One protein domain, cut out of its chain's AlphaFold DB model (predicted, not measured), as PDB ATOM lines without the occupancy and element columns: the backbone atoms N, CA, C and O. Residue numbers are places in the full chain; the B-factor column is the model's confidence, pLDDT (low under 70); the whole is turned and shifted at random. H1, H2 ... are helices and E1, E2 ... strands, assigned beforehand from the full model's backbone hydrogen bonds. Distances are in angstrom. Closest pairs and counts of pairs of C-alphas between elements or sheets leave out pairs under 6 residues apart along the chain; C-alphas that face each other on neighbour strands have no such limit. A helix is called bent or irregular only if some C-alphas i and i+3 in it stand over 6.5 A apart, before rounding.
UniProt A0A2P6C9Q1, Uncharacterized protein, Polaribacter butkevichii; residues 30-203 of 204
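AT A GLANCE: This is residues 30 to 203 of the 204 residues of an uncharacterized protein of Polaribacter butkevichii (UniProt A0A2P6C9Q1). A strongly twisted sheet of three strands, E1, E2 and E3, covers H1 and residues 146 to 154 of H3, at one side of a body of four mostly crossed helices with H3 in the middle. The small strand hairpin E4 and E5 packs beside E3 and residues 90 to 95 of H1, and residues 76 to 82 of its link stick out; another strand hairpin, E6 and E7, lies at the other end of the long axis from the large sheet. The printed part has 174 residues, in the order E1 E2 E3 E4 E5 H1 H2 H3 H4 E6 E7, a mixed class; its three sheets, E1 - E2 - E3, E4 - E5 and E6 - E7, are antiparallel. It is compact, with a radius of gyration of the C-alphas of 16.8 A, and spans 56 by 39 by 32 A.

HOW THE PARTS SIT: E1, residues 30 to 36, E2, residues 39 to 48, and E3, residues 51 to 58, form a meander, each strand the antiparallel neighbour of the one before; N 32 and O 43 are 3.0 A apart, N 44 and O 55 2.9 A. H1, residues 90 to 107, and H3, residues 134 to 154, are on one face of this sheet, in two layers, helices over a sheet. H1 runs along the strands, at 15 degrees to E2 on the local plane, with a height over the sheet of 9.3 A. H3 runs slantwise, at 45 degrees to E3 on the local plane, at a height of 8.9 A. Residues 93 to 101 of H1 touch residues 143 to 147 of H3 at a steep tilt of 59 degrees, the same way, closest at the C-alphas of Ile 97 and Val 147, 6.8 A. H2, residues 111 to 129, touches H3 at 32 degrees, only just shallow, opposite ways, with the C-alphas of Ala 122 and Leu 137 closest at 6.7 A. H4, residues 161 to 182, touches H3 at a steep tilt of 43 degrees, opposite ways, closest at Ile 141 and Trp 168, C-alphas 6.7 A apart. H1 and H4 are apart. In the hairpin of E4, residues 66 to 70, and E5, residues 85 to 89, N 67 and O 88 are 2.8 A apart; in that of E6, residues 183 to 189, and E7, residues 197 to 202, N 187 and O 199 are 2.9 A apart. Every O i to N i+4 pair is within hydrogen-bond range in H1, H2 and H3, and 14 of 18 in H4.

IN THESE COORDINATES: E1 begins at C-alpha 30 (173.551, 13.701, 65.837). E2 measures 26.8 A from first to last C-alpha, H1 25.8 A, H2 27.2 A, H3 30.7 A and H4 30.1 A. H4 has a kink of 57 degrees near residue 176 and is irregular, with C-alphas 178 and 181 8.0 A apart. E7 ends at C-alpha 202 (142.961, 22.935, 87.793).

THE WHOLE: The two C-alphas farthest apart, of Asp 50 and Ser 191, are 56.5 A apart. The printed part has no cut, and the link from E4 to E5, 14 residues, is long. Mean pLDDT of the printed part is 90.6; residues 76 to 82 are under 70.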
ATOM      1  N   THR A  30     172.796  12.478  66.173       94.56
ATOM      2  CA  THR A  30     173.551  13.701  65.837       94.56
ATOM      3  C   THR A  30     172.605  14.892  65.684       94.56
ATOM      4  O   THR A  30     171.409  14.709  65.437       94.56
ATOM      5  N   VAL A  31     173.129  16.112  65.837       94.88
ATOM      6  CA  VAL A  31     172.406  17.362  65.557       94.88
ATOM      7  C   VAL A  31     173.260  18.229  64.645       94.88
ATOM      8  O   VAL A  31     174.426  18.479  64.935       94.88
ATOM      9  N   GLU A  32     172.671  18.714  63.558       95.19
ATOM     10  CA  GLU A  32     173.310  19.624  62.605       95.19
ATOM     11  C   GLU A  32     172.402  20.831  62.340       95.19
ATOM     12  O   GLU A  32     171.178  20.725  62.436       95.19
ATOM     13  N   LYS A  33     172.985  21.975  61.968       93.31
ATOM     14  CA  LYS A  33     172.243  23.148  61.477       93.31
ATOM     15  C   LYS A  33     172.346  23.204  59.956       93.31
ATOM     16  O   LYS A  33     173.442  23.113  59.414       93.31
ATOM     17  N   HIS A  34     171.209  23.362  59.285       93.94
ATOM     18  CA  HIS A  34     171.080  23.375  57.825       93.94
ATOM     19  C   HIS A  34     170.208  24.548  57.371       93.94
ATOM     20  O   HIS A  34     169.402  25.062  58.149       93.94
ATOM     21  N   THR A  35     170.328  24.937  56.103       91.88
ATOM     22  CA  THR A  35     169.382  25.852  55.450       91.88
ATOM     23  C   THR A  35     168.608  25.071  54.394       91.88
ATOM     24  O   THR A  35     169.210  24.527  53.473       91.88
ATOM     25  N   VAL A  36     167.284  25.012  54.524       87.50
ATOM     26  CA  VAL A  36     166.374  24.301  53.617       87.50
ATOM     27  C   VAL A  36     165.382  25.319  53.067       87.50
ATOM     28  O   VAL A  36     164.715  25.997  53.843       87.50
ATOM     29  N   GLU A  37     165.321  25.471  51.741       87.25
ATOM     30  CA  GLU A  37     164.415  26.425  51.063       87.25
ATOM     31  C   GLU A  37     164.509  27.861  51.634       87.25
ATOM     32  O   GLU A  37     163.517  28.560  51.830       87.25
ATOM     33  N   GLY A  38     165.732  28.292  51.966       87.44
ATOM     34  CA  GLY A  38     166.022  29.596  52.576       87.44
ATOM     35  C   GLY A  38     165.751  29.697  54.085       87.44
ATOM     36  O   GLY A  38     166.233  30.634  54.720       87.44
ATOM     37  N   LYS A  39     165.054  28.731  54.697       89.56
ATOM     38  CA  LYS A  39     164.802  28.686  56.146       89.56
ATOM     39  C   LYS A  39     165.940  27.988  56.885       89.56
ATOM     40  O   LYS A  39     166.439  26.954  56.443       89.56
ATOM     41  N   LYS A  40     166.337  28.530  58.038       94.56
ATOM     42  CA  LYS A  40     167.285  27.875  58.953       94.56
ATOM     43  C   LYS A  40     166.558  26.774  59.724       94.56
ATOM     44  O   LYS A  40     165.493  27.020  60.280       94.56
ATOM     45  N   CYS A  41     167.150  25.591  59.804       95.75
ATOM     46  CA  CYS A  41     166.592  24.434  60.498       95.75
ATOM     47  C   CYS A  41     167.669  23.732  61.333       95.75
ATOM     48  O   CYS A  41     168.856  23.770  60.992       95.75
ATOM     49  N   ILE A  42     167.253  23.016  62.376       96.00
ATOM     50  CA  ILE A  42     168.047  21.903  62.909       96.00
ATOM     51  C   ILE A  42     167.625  20.600  62.226       96.00
ATOM     52  O   ILE A  42     166.458  20.409  61.877       96.00
ATOM     53  N   VAL A  43     168.579  19.689  62.062       95.31
ATOM     54  CA  VAL A  43     168.339  18.294  61.689       95.31
ATOM     55  C   VAL A  43     168.863  17.429  62.823       95.31
ATOM     56  O   VAL A  43     170.074  17.325  63.021       95.31
ATOM     57  N   ILE A  44     167.952  16.802  63.563       96.00
ATOM     58  CA  ILE A  44     168.285  15.766  64.540       96.00
ATOM     59  C   ILE A  44     168.217  14.429  63.804       96.00
ATOM     60  O   ILE A  44     167.169  14.077  63.266       96.00
ATOM     61  N   ARG A  45     169.311  13.666  63.763       95.25
ATOM     62  CA  ARG A  45     169.298  12.286  63.253       95.25
ATOM     63  C   ARG A  45     169.350  11.330  64.427       95.25
ATOM     64  O   ARG A  45     170.421  11.125  64.987       95.25
ATOM     65  N   LEU A  46     168.212  10.750  64.793       94.75
ATOM     66  CA  LEU A  46     168.143   9.699  65.808       94.75
ATOM     67  C   LEU A  46     168.616   8.373  65.203       94.75
ATOM     68  O   LEU A  46     168.192   8.023  64.102       94.75
ATOM     69  N   LYS A  47     169.442   7.604  65.915       92.06
ATOM     70  CA  LYS A  47     169.631   6.183  65.609       92.06
ATOM     71  C   LYS A  47     168.494   5.407  66.277       92.06
ATOM     72  O   LYS A  47     168.397   5.435  67.503       92.06
ATOM     73  N   ILE A  48     167.646   4.744  65.493       88.94
ATOM     74  CA  ILE A  48     166.577   3.868  65.996       88.94
ATOM     75  C   ILE A  48     166.696   2.507  65.310       88.94
ATOM     76  O   ILE A  48     166.685   2.430  64.081       88.94
ATOM     77  N   ASP A  49     166.877   1.455  66.111       84.06
ATOM     78  CA  ASP A  49     167.481   0.189  65.676       84.06
ATOM     79  C   ASP A  49     168.762   0.463  64.845       84.06
ATOM     80  O   ASP A  49     169.652   1.193  65.293       84.06
ATOM     81  N   ASP A  50     168.857  -0.064  63.621       83.31
ATOM     82  CA  ASP A  50     169.953   0.216  62.679       83.31
ATOM     83  C   ASP A  50     169.704   1.444  61.778       83.31
ATOM     84  O   ASP A  50     170.589   1.864  61.028       83.31
ATOM     85  N   ASN A  51     168.517   2.059  61.842       87.44
ATOM     86  CA  ASN A  51     168.129   3.173  60.976       87.44
ATOM     87  C   ASN A  51     168.563   4.534  61.538       87.44
ATOM     88  O   ASN A  51     168.531   4.778  62.744       87.44
ATOM     89  N   LYS A  52     168.899   5.470  60.642       91.94
ATOM     90  CA  LYS A  52     169.096   6.891  60.974       91.94
ATOM     91  C   LYS A  52     167.850   7.678  60.576       91.94
ATOM     92  O   LYS A  52     167.621   7.918  59.395       91.94
ATOM     93  N   ILE A  53     167.056   8.065  61.568       94.06
ATOM     94  CA  ILE A  53     165.767   8.745  61.429       94.06
ATOM     95  C   ILE A  53     165.983  10.266  61.466       94.06
ATOM     96  O   ILE A  53     166.353  10.787  62.522       94.06
ATOM     97  N   PRO A  54     165.774  11.003  60.359       93.81
ATOM     98  CA  PRO A  54     165.876  12.456  60.358       93.81
ATOM     99  C   PRO A  54     164.599  13.104  60.909       93.81
ATOM    100  O   PRO A  54     163.482  12.790  60.494       93.81
ATOM    101  N   ILE A  55     164.776  14.065  61.810       95.06
ATOM    102  CA  ILE A  55     163.747  14.984  62.294       95.06
ATOM    103  C   ILE A  55     164.245  16.394  61.971       95.06
ATOM    104  O   ILE A  55     165.226  16.872  62.546       95.06
ATOM    105  N   LEU A  56     163.603  17.017  60.984       92.81
ATOM    106  CA  LEU A  56     163.854  18.389  60.549       92.81
ATOM    107  C   LEU A  56     162.944  19.323  61.347       92.81
ATOM    108  O   LEU A  56     161.733  19.112  61.365       92.81
ATOM    109  N   ALA A  57     163.508  20.360  61.963       93.69
ATOM    110  CA  ALA A  57     162.739  21.328  62.734       93.69
ATOM    111  C   ALA A  57     163.178  22.771  62.395       93.69
ATOM    112  O   ALA A  57     164.368  23.082  62.533       93.69
ATOM    113  N   PRO A  58     162.269  23.646  61.915       94.75
ATOM    114  CA  PRO A  58     162.588  25.039  61.603       94.75
ATOM    115  C   PRO A  58     163.014  25.831  62.839       94.75
ATOM    116  O   PRO A  58     162.396  25.727  63.894       94.75
ATOM    117  N   ILE A  59     164.041  26.665  62.697       95.75
ATOM    118  CA  ILE A  59     164.386  27.690  63.687       95.75
ATOM    119  C   ILE A  59     163.475  28.898  63.434       95.75
ATOM    120  O   ILE A  59     163.303  29.303  62.283       95.75
ATOM    121  N   SER A  60     162.900  29.471  64.492       93.44
ATOM    122  CA  SER A  60     161.999  30.622  64.386       93.44
ATOM    123  C   SER A  60     162.708  31.830  63.769       93.44
ATOM    124  O   SER A  60     163.806  32.215  64.180       93.44
ATOM    125  N   ASN A  61     162.038  32.482  62.817       89.75
ATOM    126  CA  ASN A  61     162.495  33.751  62.248       89.75
ATOM    127  C   ASN A  61     162.405  34.915  63.255       89.75
ATOM    128  O   ASN A  61     163.050  35.939  63.049       89.75
ATOM    129  N   GLN A  62     161.607  34.771  64.320       90.81
ATOM    130  CA  GLN A  62     161.433  35.787  65.366       90.81
ATOM    131  C   GLN A  62     162.435  35.616  66.519       90.81
ATOM    132  O   GLN A  62     162.828  36.602  67.138       90.81
ATOM    133  N   ASN A  63     162.867  34.383  66.804       92.56
ATOM    134  CA  ASN A  63     163.878  34.091  67.819       92.56
ATOM    135  C   ASN A  63     164.751  32.895  67.400       92.56
ATOM    136  O   ASN A  63     164.303  31.750  67.405       92.56
ATOM    137  N   SER A  64     166.032  33.148  67.118       93.44
ATOM    138  CA  SER A  64     166.992  32.133  66.665       93.44
ATOM    139  C   SER A  64     167.365  31.053  67.695       93.44
ATOM    140  O   SER A  64     168.088  30.119  67.348       93.44
ATOM    141  N   GLU A  65     166.902  31.174  68.939       95.75
ATOM    142  CA  GLU A  65     167.067  30.187  70.017       95.75
ATOM    143  C   GLU A  65     165.863  29.232  70.142       95.75
ATOM    144  O   GLU A  65     165.909  28.263  70.905       95.75
ATOM    145  N   MET A  66     164.796  29.477  69.374       96.44
ATOM    146  CA  MET A  66     163.557  28.697  69.374       96.44
ATOM    147  C   MET A  66     163.413  27.872  68.093       96.44
ATOM    148  O   MET A  66     163.705  28.340  66.993       96.44
ATOM    149  N   ILE A  67     162.879  26.663  68.229       95.69
ATOM    150  CA  ILE A  67     162.256  25.912  67.138       95.69
ATOM    151  C   ILE A  67     160.799  26.346  67.013       95.69
ATOM    152  O   ILE A  67     160.102  26.439  68.020       95.69
ATOM    153  N   GLU A  68     160.342  26.572  65.784       93.00
ATOM    154  CA  GLU A  68     158.947  26.862  65.443       93.00
ATOM    155  C   GLU A  68     158.322  25.657  64.730       93.00
ATOM    156  O   GLU A  68     158.859  25.173  63.728       93.00
ATOM    157  N   TYR A  69     157.182  25.163  65.220       91.62
ATOM    158  CA  TYR A  69     156.468  24.061  64.570       91.62
ATOM    159  C   TYR A  69     154.948  24.142  64.669       91.62
ATOM    160  O   TYR A  69     154.382  24.561  65.674       91.62
ATOM    161  N   LYS A  70     154.286  23.672  63.608       89.56
ATOM    162  CA  LYS A  70     152.830  23.539  63.524       89.56
ATOM    163  C   LYS A  70     152.337  22.350  64.355       89.56
ATOM    164  O   LYS A  70     152.906  21.264  64.285       89.56
ATOM    165  N   SER A  71     151.248  22.554  65.090       89.62
ATOM    166  CA  SER A  71     150.541  21.519  65.853       89.62
ATOM    167  C   SER A  71     149.749  20.560  64.951       89.62
ATOM    168  O   SER A  71     149.166  20.979  63.948       89.62
ATOM    169  N   TYR A  72     149.654  19.287  65.343       88.38
ATOM    170  CA  TYR A  72     148.735  18.299  64.763       88.38
ATOM    171  C   TYR A  72     147.337  18.326  65.421       88.38
ATOM    172  O   TYR A  72     146.427  17.622  64.969       88.38
ATOM    173  N   ARG A  73     147.140  19.144  66.470       83.88
ATOM    174  CA  ARG A  73     145.849  19.387  67.138       83.88
ATOM    175  C   ARG A  73     144.789  19.840  66.126       83.88
ATOM    176  O   ARG A  73     145.045  20.661  65.248       83.88
ATOM    177  N   SER A  74     143.569  19.315  66.250       71.81
ATOM    178  CA  SER A  74     142.462  19.682  65.353       71.81
ATOM    179  C   SER A  74     142.050  21.151  65.525       71.81
ATOM    180  O   SER A  74     141.902  21.607  66.658       71.81
ATOM    181  N   LYS A  75     141.770  21.862  64.419       70.62
ATOM    182  CA  LYS A  75     141.342  23.278  64.432       70.62
ATOM    183  C   LYS A  75     140.087  23.542  65.265       70.62
ATOM    184  O   LYS A  75     139.927  24.615  65.843       70.62
ATOM    185  N   ASN A  76     139.231  22.530  65.401       61.91
ATOM    186  CA  ASN A  76     138.029  22.576  66.235       61.91
ATOM    187  C   ASN A  76     138.355  22.757  67.737       61.91
ATOM    188  O   ASN A  76     137.463  23.099  68.506       61.91
ATOM    189  N   LEU A  77     139.614  22.546  68.147       58.97
ATOM    190  CA  LEU A  77     140.138  22.776  69.499       58.97
ATOM    191  C   LEU A  77     140.972  24.073  69.618       58.97
ATOM    192  O   LEU A  77     141.525  24.332  70.684       58.97
ATOM    193  N   THR A  78     141.114  24.869  68.550       55.22
ATOM    194  CA  THR A  78     142.024  26.036  68.496       55.22
ATOM    195  C   THR A  78     141.358  27.266  67.877       55.22
ATOM    196  O   THR A  78     141.795  27.756  66.839       55.22
ATOM    197  N   PHE A  79     140.264  27.741  68.482       56.50
ATOM    198  CA  PHE A  79     139.534  28.957  68.066       56.50
ATOM    199  C   PHE A  79     139.120  29.006  66.570       56.50
ATOM    200  O   PHE A  79     138.806  30.063  66.035       56.50
ATOM    201  N   GLN A  80     139.048  27.835  65.924       54.91
ATOM    202  CA  GLN A  80     138.486  27.531  64.596       54.91
ATOM    203  C   GLN A  80     139.125  28.181  63.350       54.91
ATOM    204  O   GLN A  80     138.934  27.639  62.262       54.91
ATOM    205  N   SER A  81     139.912  29.254  63.458       52.16
ATOM    206  CA  SER A  81     140.487  29.963  62.299       52.16
ATOM    207  C   SER A  81     141.862  29.438  61.847       52.16
ATOM    208  O   SER A  81     142.025  28.930  60.732       52.16
ATOM    209  N   GLU A  82     142.883  29.565  62.692       61.78
ATOM    210  CA  GLU A  82     144.284  29.559  62.249       61.78
ATOM    211  C   GLU A  82     145.009  28.214  62.416       61.78
ATOM    212  O   GLU A  82     144.460  27.218  62.889       61.78
ATOM    213  N   ASP A  83     146.227  28.129  61.879       70.25
ATOM    214  CA  ASP A  83     147.156  27.038  62.171       70.25
ATOM    215  C   ASP A  83     147.908  27.383  63.460       70.25
ATOM    216  O   ASP A  83     148.602  28.393  63.512       70.25
ATOM    217  N   PHE A  84     147.789  26.559  64.503       80.44
ATOM    218  CA  PHE A  84     148.498  26.810  65.759       80.44
ATOM    219  C   PHE A  84     149.973  26.391  65.656       80.44
ATOM    220  O   PHE A  84     150.262  25.242  65.305       80.44
ATOM    221  N   PHE A  85     150.888  27.290  66.027       86.44
ATOM    222  CA  PHE A  85     152.328  27.034  66.100       86.44
ATOM    223  C   PHE A  85     152.830  27.101  67.547       86.44
ATOM    224  O   PHE A  85     152.414  27.966  68.316       86.44
ATOM    225  N   TYR A  86     153.754  26.212  67.907       88.00
ATOM    226  CA  TYR A  86     154.552  26.318  69.127       88.00
ATOM    227  C   TYR A  86     155.902  26.949  68.818       88.00
ATOM    228  O   TYR A  86     156.481  26.706  67.759       88.00
ATOM    229  N   MET A  87     156.436  27.672  69.802       91.31
ATOM    230  CA  MET A  87     157.862  27.957  69.900       91.31
ATOM    231  C   MET A  87     158.432  27.206  71.105       91.31
ATOM    232  O   MET A  87     157.897  27.295  72.209       91.31
ATOM    233  N   THR A  88     159.491  26.429  70.899       93.38
ATOM    234  CA  THR A  88     160.140  25.616  71.943       93.38
ATOM    235  C   THR A  88     161.650  25.857  71.904       93.38
ATOM    236  O   THR A  88     162.216  25.813  70.811       93.38
ATOM    237  N   PRO A  89     162.335  26.086  73.043       95.88
ATOM    238  CA  PRO A  89     163.783  26.288  73.054       95.88
ATOM    239  C   PRO A  89     164.523  25.130  72.379       95.88
ATOM    240  O   PRO A  89     164.202  23.964  72.628       95.88
ATOM    241  N   ILE A  90     165.526  25.445  71.553       96.06
ATOM    242  CA  ILE A  90     166.282  24.460  70.760       96.06
ATOM    243  C   ILE A  90     166.821  23.320  71.634       96.06
ATOM    244  O   ILE A  90     166.717  22.154  71.253       96.06
ATOM    245  N   GLU A  91     167.345  23.627  72.823       95.38
ATOM    246  CA  GLU A  91     167.887  22.618  73.740       95.38
ATOM    247  C   GLU A  91     166.813  21.686  74.318       95.38
ATOM    248  O   GLU A  91     167.033  20.474  74.378       95.38
ATOM    249  N   SER A  92     165.644  22.217  74.698       94.25
ATOM    250  CA  SER A  92     164.506  21.417  75.179       94.25
ATOM    251  C   SER A  92     164.005  20.476  74.084       94.25
ATOM    252  O   SER A  92     163.940  19.265  74.289       94.25
ATOM    253  N   PHE A  93     163.779  21.014  72.880       95.88
ATOM    254  CA  PHE A  93     163.352  20.237  71.717       95.88
ATOM    255  C   PHE A  93     164.344  19.102  71.407       95.88
ATOM    256  O   PHE A  93     163.947  17.945  71.284       95.88
ATOM    257  N   ILE A  94     165.653  19.390  71.363       96.25
ATOM    258  CA  ILE A  94     166.687  18.359  71.169       96.25
ATOM    259  C   ILE A  94     166.630  17.310  72.285       96.25
ATOM    260  O   ILE A  94     166.620  16.112  71.999       96.25
ATOM    261  N   LYS A  95     166.568  17.724  73.552       95.88
ATOM    262  CA  LYS A  95     166.552  16.828  74.718       95.88
ATOM    263  C   LYS A  95     165.347  15.882  74.728       95.88
ATOM    264  O   LYS A  95     165.489  14.712  75.075       95.88
ATOM    265  N   GLU A  96     164.175  16.367  74.342       96.06
ATOM    266  CA  GLU A  96     162.927  15.598  74.355       96.06
ATOM    267  C   GLU A  96     162.853  14.632  73.166       96.06
ATOM    268  O   GLU A  96     162.630  13.433  73.357       96.06
ATOM    269  N   ILE A  97     163.170  15.104  71.956       96.50
ATOM    270  CA  ILE A  97     163.254  14.277  70.742       96.50
ATOM    271  C   ILE A  97     164.309  13.163  70.889       96.50
ATOM    272  O   ILE A  97     164.064  12.009  70.527       96.50
ATOM    273  N   THR A  98     165.475  13.468  71.466       95.62
ATOM    274  CA  THR A  98     166.539  12.468  71.686       95.62
ATOM    275  C   THR A  98     166.227  11.500  72.825       95.62
ATOM    276  O   THR A  98     166.603  10.327  72.738       95.62
ATOM    277  N   PHE A  99     165.467  11.924  73.843       96.50
ATOM    278  CA  PHE A  99     164.930  11.010  74.851       96.50
ATOM    279  C   PHE A  99     163.962   9.986  74.240       96.50
ATOM    280  O   PHE A  99     164.108   8.799  74.535       96.50
ATOM    281  N   PHE A 100     163.038  10.395  73.359       95.31
ATOM    282  CA  PHE A 100     162.163   9.448  72.650       95.31
ATOM    283  C   PHE A 100     162.974   8.403  71.871       95.31
ATOM    284  O   PHE A 100     162.736   7.207  72.033       95.31
ATOM    285  N   GLY A 101     163.962   8.831  71.075       93.69
ATOM    286  CA  GLY A 101     164.824   7.914  70.318       93.69
ATOM    287  C   GLY A 101     165.557   6.908  71.208       93.69
ATOM    288  O   GLY A 101     165.535   5.708  70.937       93.69
ATOM    289  N   LYS A 102     166.141   7.376  72.319       94.69
ATOM    290  CA  LYS A 102     166.793   6.503  73.304       94.69
ATOM    291  C   LYS A 102     165.806   5.504  73.926       94.69
ATOM    292  O   LYS A 102     166.080   4.307  73.922       94.69
ATOM    293  N   TYR A 103     164.664   5.976  74.425       96.00
ATOM    294  CA  TYR A 103     163.696   5.132  75.127       96.00
ATOM    295  C   TYR A 103     163.090   4.054  74.216       96.00
ATOM    296  O   TYR A 103     162.890   2.923  74.658       96.00
ATOM    297  N   LEU A 104     162.838   4.373  72.941       94.38
ATOM    298  CA  LEU A 104     162.314   3.421  71.955       94.38
ATOM    299  C   LEU A 104     163.321   2.317  71.597       94.38
ATOM    300  O   LEU A 104     162.895   1.186  71.381       94.38
ATOM    301  N   ASN A 105     164.630   2.593  71.606       92.69
ATOM    302  CA  ASN A 105     165.654   1.548  71.473       92.69
ATOM    303  C   ASN A 105     165.695   0.629  72.703       92.69
ATOM    304  O   ASN A 105     165.763  -0.589  72.574       92.69
ATOM    305  N   GLU A 106     165.634   1.209  73.904       94.38
ATOM    306  CA  GLU A 106     165.733   0.466  75.169       94.38
ATOM    307  C   GLU A 106     164.482  -0.390  75.454       94.38
ATOM    308  O   GLU A 106     164.590  -1.456  76.053       94.38
ATOM    309  N   ASN A 107     163.303   0.046  74.994       95.44
ATOM    310  CA  ASN A 107     162.005  -0.577  75.292       95.44
ATOM    311  C   ASN A 107     161.285  -1.129  74.041       95.44
ATOM    312  O   ASN A 107     160.129  -1.550  74.125       95.44
ATOM    313  N   GLY A 108     161.944  -1.124  72.879       92.38
ATOM    314  CA  GLY A 108     161.415  -1.585  71.593       92.38
ATOM    315  C   GLY A 108     160.390  -0.647  70.936       92.38
ATOM    316  O   GLY A 108     159.540  -0.040  71.591       92.38
ATOM    317  N   LEU A 109     160.414  -0.587  69.603       90.94
ATOM    318  CA  LEU A 109     159.546   0.276  68.798       90.94
ATOM    319  C   LEU A 109     158.092  -0.242  68.730       90.94
ATOM    320  O   LEU A 109     157.738  -1.053  67.875       90.94
ATOM    321  N   ASN A 110     157.235   0.230  69.640       90.62
ATOM    322  CA  ASN A 110     155.801  -0.082  69.671       90.62
ATOM    323  C   ASN A 110     154.973   1.030  70.354       90.62
ATOM    324  O   ASN A 110     155.526   1.918  71.006       90.62
ATOM    325  N   ASP A 111     153.643   0.960  70.231       89.06
ATOM    326  CA  ASP A 111     152.719   1.971  70.765       89.06
ATOM    327  C   ASP A 111     152.805   2.152  72.292       89.06
ATOM    328  O   ASP A 111     152.757   3.287  72.759       89.06
ATOM    329  N   ASN A 112     152.991   1.082  73.074       92.56
ATOM    330  CA  ASN A 112     153.071   1.182  74.537       92.56
ATOM    331  C   ASN A 112     154.366   1.877  74.978       92.56
ATOM    332  O   ASN A 112     154.330   2.764  75.827       92.56
ATOM    333  N   SER A 113     155.507   1.515  74.381       94.44
ATOM    334  CA  SER A 113     156.794   2.165  74.671       94.44
ATOM    335  C   SER A 113     156.782   3.643  74.270       94.44
ATOM    336  O   SER A 113     157.359   4.482  74.957       94.44
ATOM    337  N   PHE A 114     156.057   3.989  73.207       94.31
ATOM    338  CA  PHE A 114     155.839   5.371  72.793       94.31
ATOM    339  C   PHE A 114     154.916   6.152  73.755       94.31
ATOM    340  O   PHE A 114     155.260   7.263  74.161       94.31
ATOM    341  N   GLU A 115     153.784   5.571  74.178       94.06
ATOM    342  CA  GLU A 115     152.893   6.155  75.199       94.06
ATOM    343  C   GLU A 115     153.619   6.364  76.543       94.06
ATOM    344  O   GLU A 115     153.413   7.379  77.210       94.06
ATOM    345  N   ASN A 116     154.495   5.432  76.933       96.00
ATOM    346  CA  ASN A 116     155.274   5.520  78.170       96.00
ATOM    347  C   ASN A 116     156.395   6.569  78.092       96.00
ATOM    348  O   ASN A 116     156.611   7.286  79.065       96.00
ATOM    349  N   ALA A 117     157.069   6.719  76.946       97.12
ATOM    350  CA  ALA A 117     158.059   7.780  76.754       97.12
ATOM    351  C   ALA A 117     157.438   9.177  76.936       97.12
ATOM    352  O   ALA A 117     157.983  10.007  77.664       97.12
ATOM    353  N   LEU A 118     156.265   9.421  76.341       97.12
ATOM    354  CA  LEU A 118     155.534  10.676  76.531       97.12
ATOM    355  C   LEU A 118     155.143  10.893  78.000       97.12
ATOM    356  O   LEU A 118     155.314  11.995  78.520       97.12
ATOM    357  N   LEU A 119     154.638   9.852  78.670       96.69
ATOM    358  CA  LEU A 119     154.263   9.934  80.081       96.69
ATOM    359  C   LEU A 119     155.455  10.351  80.953       96.69
ATOM    360  O   LEU A 119     155.321  11.282  81.738       96.69
ATOM    361  N   ILE A 120     156.630   9.753  80.743       97.56
ATOM    362  CA  ILE A 120     157.858  10.085  81.482       97.56
ATOM    363  C   ILE A 120     158.296  11.545  81.244       97.56
ATOM    364  O   ILE A 120     158.842  12.179  82.148       97.56
ATOM    365  N   LEU A 121     158.060  12.121  80.056       96.56
ATOM    366  CA  LEU A 121     158.305  13.553  79.827       96.56
ATOM    367  C   LEU A 121     157.301  14.440  80.577       96.56
ATOM    368  O   LEU A 121     157.715  15.403  81.226       96.56
ATOM    369  N   ALA A 122     156.012  14.093  80.558       96.50
ATOM    370  CA  ALA A 122     154.989  14.815  81.315       96.50
ATOM    371  C   ALA A 122     155.233  14.732  82.835       96.50
ATOM    372  O   ALA A 122     155.147  15.741  83.532       96.50
ATOM    373  N   GLU A 123     155.621  13.563  83.347       96.19
ATOM    374  CA  GLU A 123     155.994  13.341  84.749       96.19
ATOM    375  C   GLU A 123     157.219  14.171  85.151       96.19
ATOM    376  O   GLU A 123     157.189  14.805  86.202       96.19
ATOM    377  N   ARG A 124     158.245  14.289  84.295       95.75
ATOM    378  CA  ARG A 124     159.391  15.196  84.527       95.75
ATOM    379  C   ARG A 124     158.994  16.676  84.537       95.75
ATOM    380  O   ARG A 124     159.545  17.442  85.328       95.75
ATOM    381  N   HIS A 125     158.042  17.098  83.698       94.56
ATOM    382  CA  HIS A 125     157.483  18.458  83.764       94.56
ATOM    383  C   HIS A 125     156.748  18.694  85.088       94.56
ATOM    384  O   HIS A 125     156.962  19.726  85.729       94.56
ATOM    385  N   ILE A 126     155.945  17.726  85.537       96.12
ATOM    386  CA  ILE A 126     155.239  17.777  86.824       96.12
ATOM    387  C   ILE A 126     156.230  17.782  87.995       96.12
ATOM    388  O   ILE A 126     156.086  18.587  88.909       96.12
ATOM    389  N   GLU A 127     157.267  16.946  87.971       96.44
ATOM    390  CA  GLU A 127     158.290  16.887  89.018       96.44
ATOM    391  C   GLU A 127     159.034  18.222  89.150       96.44
ATOM    392  O   GLU A 127     159.168  18.745  90.262       96.44
ATOM    393  N   LYS A 128     159.465  18.804  88.022       94.44
ATOM    394  CA  LYS A 128     160.179  20.086  87.974       94.44
ATOM    395  C   LYS A 128     159.302  21.258  88.422       94.44
ATOM    396  O   LYS A 128     159.721  22.043  89.267       94.44
ATOM    397  N   ASN A 129     158.101  21.387  87.856       93.25
ATOM    398  CA  ASN A 129     157.277  22.598  87.978       93.25
ATOM    399  C   ASN A 129     156.125  22.466  88.999       93.25
ATOM    400  O   ASN A 129     155.348  23.403  89.177       93.25
ATOM    401  N   LYS A 130     155.981  21.295  89.639       94.50
ATOM    402  CA  LYS A 130     154.869  20.872  90.526       94.50
ATOM    403  C   LYS A 130     153.476  20.877  89.874       94.50
ATOM    404  O   LYS A 130     152.467  20.742  90.558       94.50
ATOM    405  N   ARG A 131     153.435  21.002  88.546       93.69
ATOM    406  CA  ARG A 131     152.261  20.927  87.669       93.69
ATOM    407  C   ARG A 131     152.708  20.726  86.221       93.69
ATOM    408  O   ARG A 131     153.875  20.935  85.901       93.69
ATOM    409  N   ILE A 132     151.760  20.425  85.346       95.06
ATOM    410  CA  ILE A 132     151.879  20.635  83.899       95.06
ATOM    411  C   ILE A 132     150.706  21.509  83.444       95.06
ATOM    412  O   ILE A 132     149.612  21.406  84.004       95.06
ATOM    413  N   ILE A 133     150.931  22.402  82.480       93.31
ATOM    414  CA  ILE A 133     149.844  23.165  81.850       93.31
ATOM    415  C   ILE A 133     149.411  22.495  80.543       93.31
ATOM    416  O   ILE A 133     150.171  21.751  79.926       93.31
ATOM    417  N   ASP A 134     148.181  22.757  80.127       88.94
ATOM    418  CA  ASP A 134     147.593  22.261  78.884       88.94
ATOM    419  C   ASP A 134     148.502  22.440  77.656       88.94
ATOM    420  O   ASP A 134     148.777  21.468  76.956       88.94
ATOM    421  N   ASN A 135     149.050  23.635  77.432       88.06
ATOM    422  CA  ASN A 135     149.917  23.905  76.283       88.06
ATOM    423  C   ASN A 135     151.278  23.176  76.342       88.06
ATOM    424  O   ASN A 135     151.757  22.747  75.293       88.06
ATOM    425  N   ASP A 136     151.857  22.951  77.530       91.75
ATOM    426  CA  ASP A 136     153.052  22.100  77.702       91.75
ATOM    427  C   ASP A 136     152.740  20.657  77.274       91.75
ATOM    428  O   ASP A 136     153.473  20.047  76.495       91.75
ATOM    429  N   LEU A 137     151.621  20.110  77.768       93.62
ATOM    430  CA  LEU A 137     151.171  18.756  77.446       93.62
ATOM    431  C   LEU A 137     150.915  18.593  75.944       93.62
ATOM    432  O   LEU A 137     151.319  17.593  75.353       93.62
ATOM    433  N   TYR A 138     150.255  19.565  75.317       92.19
ATOM    434  CA  TYR A 138     149.971  19.531  73.885       92.19
ATOM    435  C   TYR A 138     151.255  19.620  73.043       92.19
ATOM    436  O   TYR A 138     151.392  18.850  72.093       92.19
ATOM    437  N   GLY A 139     152.221  20.466  73.424       93.12
ATOM    438  CA  GLY A 139     153.540  20.530  72.781       93.12
ATOM    439  C   GLY A 139     154.306  19.206  72.878       93.12
ATOM    440  O   GLY A 139     154.822  18.716  71.873       93.12
ATOM    441  N   LEU A 140     154.300  18.558  74.050       95.19
ATOM    442  CA  LEU A 140     154.883  17.221  74.234       95.19
ATOM    443  C   LEU A 140     154.215  16.156  73.342       95.19
ATOM    444  O   LEU A 140     154.910  15.304  72.785       95.19
ATOM    445  N   ILE A 141     152.887  16.200  73.165       95.31
ATOM    446  CA  ILE A 141     152.154  15.296  72.255       95.31
ATOM    447  C   ILE A 141     152.547  15.549  70.792       95.31
ATOM    448  O   ILE A 141     152.765  14.595  70.042       95.31
ATOM    449  N   ASP A 142     152.667  16.813  70.384       94.56
ATOM    450  CA  ASP A 142     153.056  17.178  69.021       94.56
ATOM    451  C   ASP A 142     154.512  16.778  68.712       94.56
ATOM    452  O   ASP A 142     154.766  16.152  67.680       94.56
ATOM    453  N   MET A 143     155.457  17.002  69.632       95.25
ATOM    454  CA  MET A 143     156.845  16.526  69.498       95.25
ATOM    455  C   MET A 143     156.947  14.994  69.492       95.25
ATOM    456  O   MET A 143     157.728  14.430  68.722       95.25
ATOM    457  N   ALA A 144     156.114  14.291  70.266       94.88
ATOM    458  CA  ALA A 144     156.010  12.836  70.173       94.88
ATOM    459  C   ALA A 144     155.569  12.406  68.759       94.88
ATOM    460  O   ALA A 144     156.166  11.510  68.152       94.88
ATOM    461  N   LEU A 145     154.541  13.053  68.196       95.25
ATOM    462  CA  LEU A 145     154.065  12.765  66.841       95.25
ATOM    463  C   LEU A 145     155.110  13.070  65.764       95.25
ATOM    464  O   LEU A 145     155.181  12.315  64.795       95.25
ATOM    465  N   MET A 146     155.969  14.076  65.935       95.12
ATOM    466  CA  MET A 146     157.114  14.289  65.037       95.12
ATOM    467  C   MET A 146     158.047  13.076  65.000       95.12
ATOM    468  O   MET A 146     158.378  12.584  63.922       95.12
ATOM    469  N   VAL A 147     158.402  12.517  66.162       95.19
ATOM    470  CA  VAL A 147     159.211  11.288  66.219       95.19
ATOM    471  C   VAL A 147     158.479  10.135  65.528       95.19
ATOM    472  O   VAL A 147     159.053   9.454  64.677       95.19
ATOM    473  N   LYS A 148     157.191   9.932  65.829       94.00
ATOM    474  CA  LYS A 148     156.398   8.829  65.259       94.00
ATOM    475  C   LYS A 148     156.217   8.932  63.743       94.00
ATOM    476  O   LYS A 148     156.223   7.909  63.062       94.00
ATOM    477  N   THR A 149     156.065  10.144  63.216       94.31
ATOM    478  CA  THR A 149     155.888  10.398  61.780       94.31
ATOM    479  C   THR A 149     157.203  10.266  61.016       94.31
ATOM    480  O   THR A 149     157.214   9.577  59.998       94.31
ATOM    481  N   SER A 150     158.322  10.796  61.527       94.50
ATOM    482  CA  SER A 150     159.649  10.570  60.931       94.50
ATOM    483  C   SER A 150     160.046   9.090  60.918       94.50
ATOM    484  O   SER A 150     160.601   8.622  59.924       94.50
ATOM    485  N   ILE A 151     159.723   8.329  61.974       93.19
ATOM    486  CA  ILE A 151     159.917   6.869  61.987       93.19
ATOM    487  C   ILE A 151     159.038   6.203  60.920       93.19
ATOM    488  O   ILE A 151     159.545   5.454  60.092       93.19
ATOM    489  N   ALA A 152     157.729   6.472  60.890       92.12
ATOM    490  CA  ALA A 152     156.846   5.867  59.887       92.12
ATOM    491  C   ALA A 152     157.319   6.158  58.449       92.12
ATOM    492  O   ALA A 152     157.350   5.250  57.614       92.12
ATOM    493  N   LEU A 153     157.781   7.386  58.193       91.88
ATOM    494  CA  LEU A 153     158.295   7.821  56.898       91.88
ATOM    495  C   LEU A 153     159.561   7.058  56.469       91.88
ATOM    496  O   LEU A 153     159.671   6.711  55.293       91.88
ATOM    497  N   SER A 154     160.480   6.718  57.385       90.06
ATOM    498  CA  SER A 154     161.649   5.887  57.037       90.06
ATOM    499  C   SER A 154     161.250   4.466  56.628       90.06
ATOM    500  O   SER A 154     161.867   3.882  55.739       90.06
ATOM    501  N   TYR A 155     160.168   3.932  57.204       85.25
ATOM    502  CA  TYR A 155     159.529   2.679  56.778       85.25
ATOM    503  C   TYR A 155     158.490   2.889  55.654       85.25
ATOM    504  O   TYR A 155     157.571   2.086  55.491       85.25
ATOM    505  N   LYS A 156     158.629   3.965  54.862       87.81
ATOM    506  CA  LYS A 156     157.802   4.317  53.687       87.81
ATOM    507  C   LYS A 156     156.294   4.438  53.965       87.81
ATOM    508  O   LYS A 156     155.487   4.364  53.042       87.81
ATOM    509  N   THR A 157     155.908   4.646  55.220       89.50
ATOM    510  CA  THR A 157     154.521   4.853  55.648       89.50
ATOM    511  C   THR A 157     154.263   6.344  55.845       89.50
ATOM    512  O   THR A 157     154.986   7.011  56.579       89.50
ATOM    513  N   GLN A 158     153.219   6.874  55.210       90.88
ATOM    514  CA  GLN A 158     152.789   8.264  55.372       90.88
ATOM    515  C   GLN A 158     151.410   8.328  56.032       90.88
ATOM    516  O   GLN A 158     150.568   7.458  55.807       90.88
ATOM    517  N   PHE A 159     151.183   9.370  56.833       90.69
ATOM    518  CA  PHE A 159     149.897   9.646  57.470       90.69
ATOM    519  C   PHE A 159     149.285  10.928  56.903       90.69
ATOM    520  O   PHE A 159     149.969  11.944  56.780       90.69
ATOM    521  N   ASN A 160     147.991  10.891  56.594       90.75
ATOM    522  CA  ASN A 160     147.220  12.075  56.229       90.75
ATOM    523  C   ASN A 160     146.785  12.881  57.472       90.75
ATOM    524  O   ASN A 160     146.858  12.405  58.607       90.75
ATOM    525  N   SER A 161     146.292  14.100  57.254       87.00
ATOM    526  CA  SER A 161     145.903  15.030  58.324       87.00
ATOM    527  C   SER A 161     144.862  14.472  59.304       87.00
ATOM    528  O   SER A 161     144.939  14.775  60.491       87.00
ATOM    529  N   GLU A 162     143.916  13.637  58.858       88.88
ATOM    530  CA  GLU A 162     142.911  13.041  59.752       88.88
ATOM    531  C   GLU A 162     143.487  11.898  60.594       88.88
ATOM    532  O   GLU A 162     143.171  11.786  61.778       88.88
ATOM    533  N   GLN A 163     144.395  11.095  60.031       92.19
ATOM    534  CA  GLN A 163     145.150  10.098  60.796       92.19
ATOM    535  C   GLN A 163     145.998  10.773  61.882       92.19
ATOM    536  O   GLN A 163     145.986  10.325  63.026       92.19
ATOM    537  N   LEU A 164     146.662  11.888  61.561       91.25
ATOM    538  CA  LEU A 164     147.475  12.655  62.510       91.25
ATOM    539  C   LEU A 164     146.630  13.256  63.645       91.25
ATOM    540  O   LEU A 164     146.961  13.050  64.813       91.25
ATOM    541  N   LYS A 165     145.494  13.899  63.332       90.00
ATOM    542  CA  LYS A 165     144.521  14.373  64.338       90.00
ATOM    543  C   LYS A 165     144.001  13.231  65.216       90.00
ATOM    544  O   LYS A 165     143.915  13.376  66.434       90.00
ATOM    545  N   GLY A 166     143.662  12.090  64.612       91.56
ATOM    546  CA  GLY A 166     143.185  10.904  65.324       91.56
ATOM    547  C   GLY A 166     144.236  10.328  66.274       91.56
ATOM    548  O   GLY A 166     143.914   9.972  67.406       91.56
ATOM    549  N   MET A 167     145.504  10.301  65.853       92.94
ATOM    550  CA  MET A 167     146.634   9.905  66.696       92.94
ATOM    551  C   MET A 167     146.863  10.905  67.838       92.94
ATOM    552  O   MET A 167     147.028  10.470  68.975       92.94
ATOM    553  N   TRP A 168     146.796  12.216  67.578       93.69
ATOM    554  CA  TRP A 168     146.895  13.270  68.601       93.69
ATOM    555  C   TRP A 168     145.824  13.108  69.691       93.69
ATOM    556  O   TRP A 168     146.144  13.041  70.877       93.69
ATOM    557  N   LEU A 169     144.557  12.943  69.291       91.88
ATOM    558  CA  LEU A 169     143.428  12.730  70.207       91.88
ATOM    559  C   LEU A 169     143.547  11.417  70.992       91.88
ATOM    560  O   LEU A 169     143.283  11.391  72.194       91.88
ATOM    561  N   TYR A 170     143.962  10.330  70.339       92.44
ATOM    562  CA  TYR A 170     144.198   9.044  70.999       92.44
ATOM    563  C   TYR A 170     145.290   9.155  72.074       92.44
ATOM    564  O   TYR A 170     145.096   8.684  73.194       92.44
ATOM    565  N   ILE A 171     146.408   9.818  71.763       93.25
ATOM    566  CA  ILE A 171     147.514  10.031  72.703       93.25
ATOM    567  C   ILE A 171     147.061  10.909  73.880       93.25
ATOM    568  O   ILE A 171     147.298  10.537  75.029       93.25
ATOM    569  N   LEU A 172     146.360  12.023  73.627       92.44
ATOM    570  CA  LEU A 172     145.816  12.873  74.693       92.44
ATOM    571  C   LEU A 172     144.920  12.066  75.642       92.44
ATOM    572  O   LEU A 172     145.139  12.080  76.851       92.44
ATOM    573  N   ASN A 173     143.972  11.298  75.099       91.62
ATOM    574  CA  ASN A 173     143.036  10.487  75.882       91.62
ATOM    575  C   ASN A 173     143.715   9.337  76.653       91.62
ATOM    576  O   ASN A 173     143.170   8.872  77.654       91.62
ATOM    577  N   LYS A 174     144.901   8.882  76.227       91.62
ATOM    578  CA  LYS A 174     145.722   7.890  76.948       91.62
ATOM    579  C   LYS A 174     146.579   8.496  78.060       91.62
ATOM    580  O   LYS A 174     146.780   7.847  79.088       91.62
ATOM    581  N   THR A 175     147.086   9.710  77.864       92.38
ATOM    582  CA  THR A 175     147.960  10.392  78.830       92.38
ATOM    583  C   THR A 175     147.152  11.103  79.913       92.38
ATOM    584  O   THR A 175     147.450  10.943  81.096       92.38
ATOM    585  N   LEU A 176     146.091  11.827  79.535       92.12
ATOM    586  CA  LEU A 176     145.288  12.676  80.421       92.12
ATOM    587  C   LEU A 176     144.829  11.976  81.720       92.12
ATOM    588  O   LEU A 176     145.087  12.538  82.786       92.12
ATOM    589  N   PRO A 177     144.251  10.753  81.715       93.25
ATOM    590  CA  PRO A 177     143.798  10.102  82.950       93.25
ATOM    591  C   PRO A 177     144.920   9.813  83.956       93.25
ATOM    592  O   PRO A 177     144.651   9.728  85.151       93.25
ATOM    593  N   LYS A 178     146.169   9.676  83.489       94.19
ATOM    594  CA  LYS A 178     147.343   9.393  84.330       94.19
ATOM    595  C   LYS A 178     147.867  10.649  85.034       94.19
ATOM    596  O   LYS A 178     148.384  10.556  86.142       94.19
ATOM    597  N   ILE A 179     147.720  11.821  84.406       93.88
ATOM    598  CA  ILE A 179     148.322  13.084  84.872       93.88
ATOM    599  C   ILE A 179     147.319  14.146  85.338       93.88
ATOM    600  O   ILE A 179     147.752  15.148  85.909       93.88
ATOM    601  N   LYS A 180     146.002  13.963  85.133       91.81
ATOM    602  CA  LYS A 180     144.988  15.019  85.346       91.81
ATOM    603  C   LYS A 180     145.055  15.700  86.717       91.81
ATOM    604  O   LYS A 180     144.887  16.909  86.807       91.81
ATOM    605  N   ASN A 181     145.417  14.958  87.768       92.69
ATOM    606  CA  ASN A 181     145.547  15.472  89.136       92.69
ATOM    607  C   ASN A 181     146.608  16.585  89.284       92.69
ATOM    608  O   ASN A 181     146.586  17.298  90.289       92.69
ATOM    609  N   ASN A 182     147.504  16.737  88.303       94.56
ATOM    610  CA  ASN A 182     148.571  17.737  88.231       94.56
ATOM    611  C   ASN A 182     148.462  18.647  86.987       94.56
ATOM    612  O   ASN A 182     149.354  19.467  86.758       94.56
ATOM    613  N   LEU A 183     147.408  18.492  86.176       94.44
ATOM    614  CA  LEU A 183     147.167  19.277  84.966       94.44
ATOM    615  C   LEU A 183     146.379  20.553  85.292       94.44
ATOM    616  O   LEU A 183     145.439  20.537  86.090       94.44
ATOM    617  N   TYR A 184     146.746  21.649  84.637       94.00
ATOM    618  CA  TYR A 184     146.053  22.931  84.709       94.00
ATOM    619  C   TYR A 184     145.729  23.437  83.301       94.00
ATOM    620  O   TYR A 184     146.586  23.431  82.420       94.00
ATOM    621  N   ASN A 185     144.499  23.901  83.101       90.38
ATOM    622  CA  ASN A 185     144.073  24.588  81.889       90.38
ATOM    623  C   ASN A 185     144.489  26.061  81.956       90.38
ATOM    624  O   ASN A 185     144.323  26.712  82.993       90.38
ATOM    625  N   THR A 186     144.966  26.599  80.838       87.75
ATOM    626  CA  THR A 186     145.190  28.033  80.670       87.75
ATOM    627  C   THR A 186     143.845  28.698  80.386       87.75
ATOM    628  O   THR A 186     143.190  28.424  79.380       87.75
ATOM    629  N   LYS A 187     143.409  29.570  81.292       88.31
ATOM    630  CA  LYS A 187     142.196  30.382  81.163       88.31
ATOM    631  C   LYS A 187     142.562  31.850  81.024       88.31
ATOM    632  O   LYS A 187     143.678  32.247  81.345       88.31
ATOM    633  N   TYR A 188     141.595  32.652  80.598       87.06
ATOM    634  CA  TYR A 188     141.722  34.100  80.525       87.06
ATOM    635  C   TYR A 188     140.529  34.739  81.227       87.06
ATOM    636  O   TYR A 188     139.384  34.405  80.923       87.06
ATOM    637  N   ASP A 189     140.795  35.649  82.157       88.50
ATOM    638  CA  ASP A 189     139.784  36.578  82.644       88.50
ATOM    639  C   ASP A 189     139.505  37.603  81.539       88.50
ATOM    640  O   ASP A 189     140.417  38.290  81.071       88.50
ATOM    641  N   LEU A 190     138.242  37.664  81.116       90.62
ATOM    642  CA  LEU A 190     137.739  38.544  80.062       90.62
ATOM    643  C   LEU A 190     136.967  39.752  80.626       90.62
ATOM    644  O   LEU A 190     136.290  40.441  79.868       90.62
ATOM    645  N   SER A 191     137.078  40.034  81.933       91.19
ATOM    646  CA  SER A 191     136.505  41.224  82.588       91.19
ATOM    647  C   SER A 191     136.892  42.540  81.899       91.19
ATOM    648  O   SER A 191     136.085  43.465  81.830       91.19
ATOM    649  N   ASN A 192     138.092  42.594  81.313       89.19
ATOM    650  CA  ASN A 192     138.455  43.548  80.271       89.19
ATOM    651  C   ASN A 192     138.857  42.789  78.988       89.19
ATOM    652  O   ASN A 192     140.001  42.335  78.894       89.19
ATOM    653  N   PRO A 193     137.983  42.699  77.966       85.06
ATOM    654  CA  PRO A 193     138.288  41.997  76.717       85.06
ATOM    655  C   PRO A 193     139.480  42.568  75.932       85.06
ATOM    656  O   PRO A 193     140.062  41.857  75.119       85.06
ATOM    657  N   SER A 194     139.867  43.829  76.171       86.56
ATOM    658  CA  SER A 194     141.054  44.442  75.545       86.56
ATOM    659  C   SER A 194     142.377  44.067  76.228       86.56
ATOM    660  O   SER A 194     143.445  44.286  75.661       86.56
ATOM    661  N   GLN A 195     142.322  43.515  77.445       88.06
ATOM    662  CA  GLN A 195     143.484  43.115  78.245       88.06
ATOM    663  C   GLN A 195     143.199  41.785  78.972       88.06
ATOM    664  O   GLN A 195     143.138  41.763  80.206       88.06
ATOM    665  N   PRO A 196     142.996  40.677  78.231       87.38
ATOM    666  CA  PRO A 196     142.649  39.382  78.811       87.38
ATOM    667  C   PRO A 196     143.776  38.868  79.716       87.38
ATOM    668  O   PRO A 196     144.915  38.698  79.272       87.38
ATOM    669  N   LYS A 197     143.476  38.604  80.992       89.06
ATOM    670  CA  LYS A 197     144.493  38.217  81.987       89.06
ATOM    671  C   LYS A 197     144.584  36.693  82.106       89.06
ATOM    672  O   LYS A 197     143.592  36.079  82.498       89.06
ATOM    673  N   PRO A 198     145.734  36.062  81.806       89.62
ATOM    674  CA  PRO A 198     145.865  34.617  81.924       89.62
ATOM    675  C   PRO A 198     145.841  34.168  83.392       89.62
ATOM    676  O   PRO A 198     146.509  34.754  84.244       89.62
ATOM    677  N   TYR A 199     145.117  33.088  83.677       90.25
ATOM    678  CA  TYR A 199     145.141  32.382  84.959       90.25
ATOM    679  C   TYR A 199     145.113  30.862  84.747       90.25
ATOM    680  O   TYR A 199     144.796  30.378  83.660       90.25
ATOM    681  N   LEU A 200     145.479  30.097  85.778       91.44
ATOM    682  CA  LEU A 200     145.510  28.634  85.720       91.44
ATOM    683  C   LEU A 200     144.353  28.038  86.521       91.44
ATOM    684  O   LEU A 200     144.258  28.238  87.730       91.44
ATOM    685  N   GLU A 201     143.509  27.261  85.850       92.25
ATOM    686  CA  GLU A 201     142.417  26.497  86.455       92.25
ATOM    687  C   GLU A 201     142.816  25.021  86.524       92.25
ATOM    688  O   GLU A 201     143.332  24.472  85.551       92.25
ATOM    689  N   LYS A 202     142.607  24.354  87.663       90.50
ATOM    690  CA  LYS A 202     142.961  22.935  87.793       90.50
ATOM    691  C   LYS A 202     142.024  22.060  86.951       90.50
ATOM    692  O   LYS A 202     140.814  22.261  86.976       90.50
ATOM    693  N   PHE A 203     142.575  21.074  86.245       83.69
ATOM    694  CA  PHE A 203     141.776  20.087  85.519       83.69
ATOM    695  C   PHE A 203     141.030  19.173  86.508       83.69
ATOM    696  O   PHE A 203     141.640  18.646  87.442       83.69
TER     697      PHE A 203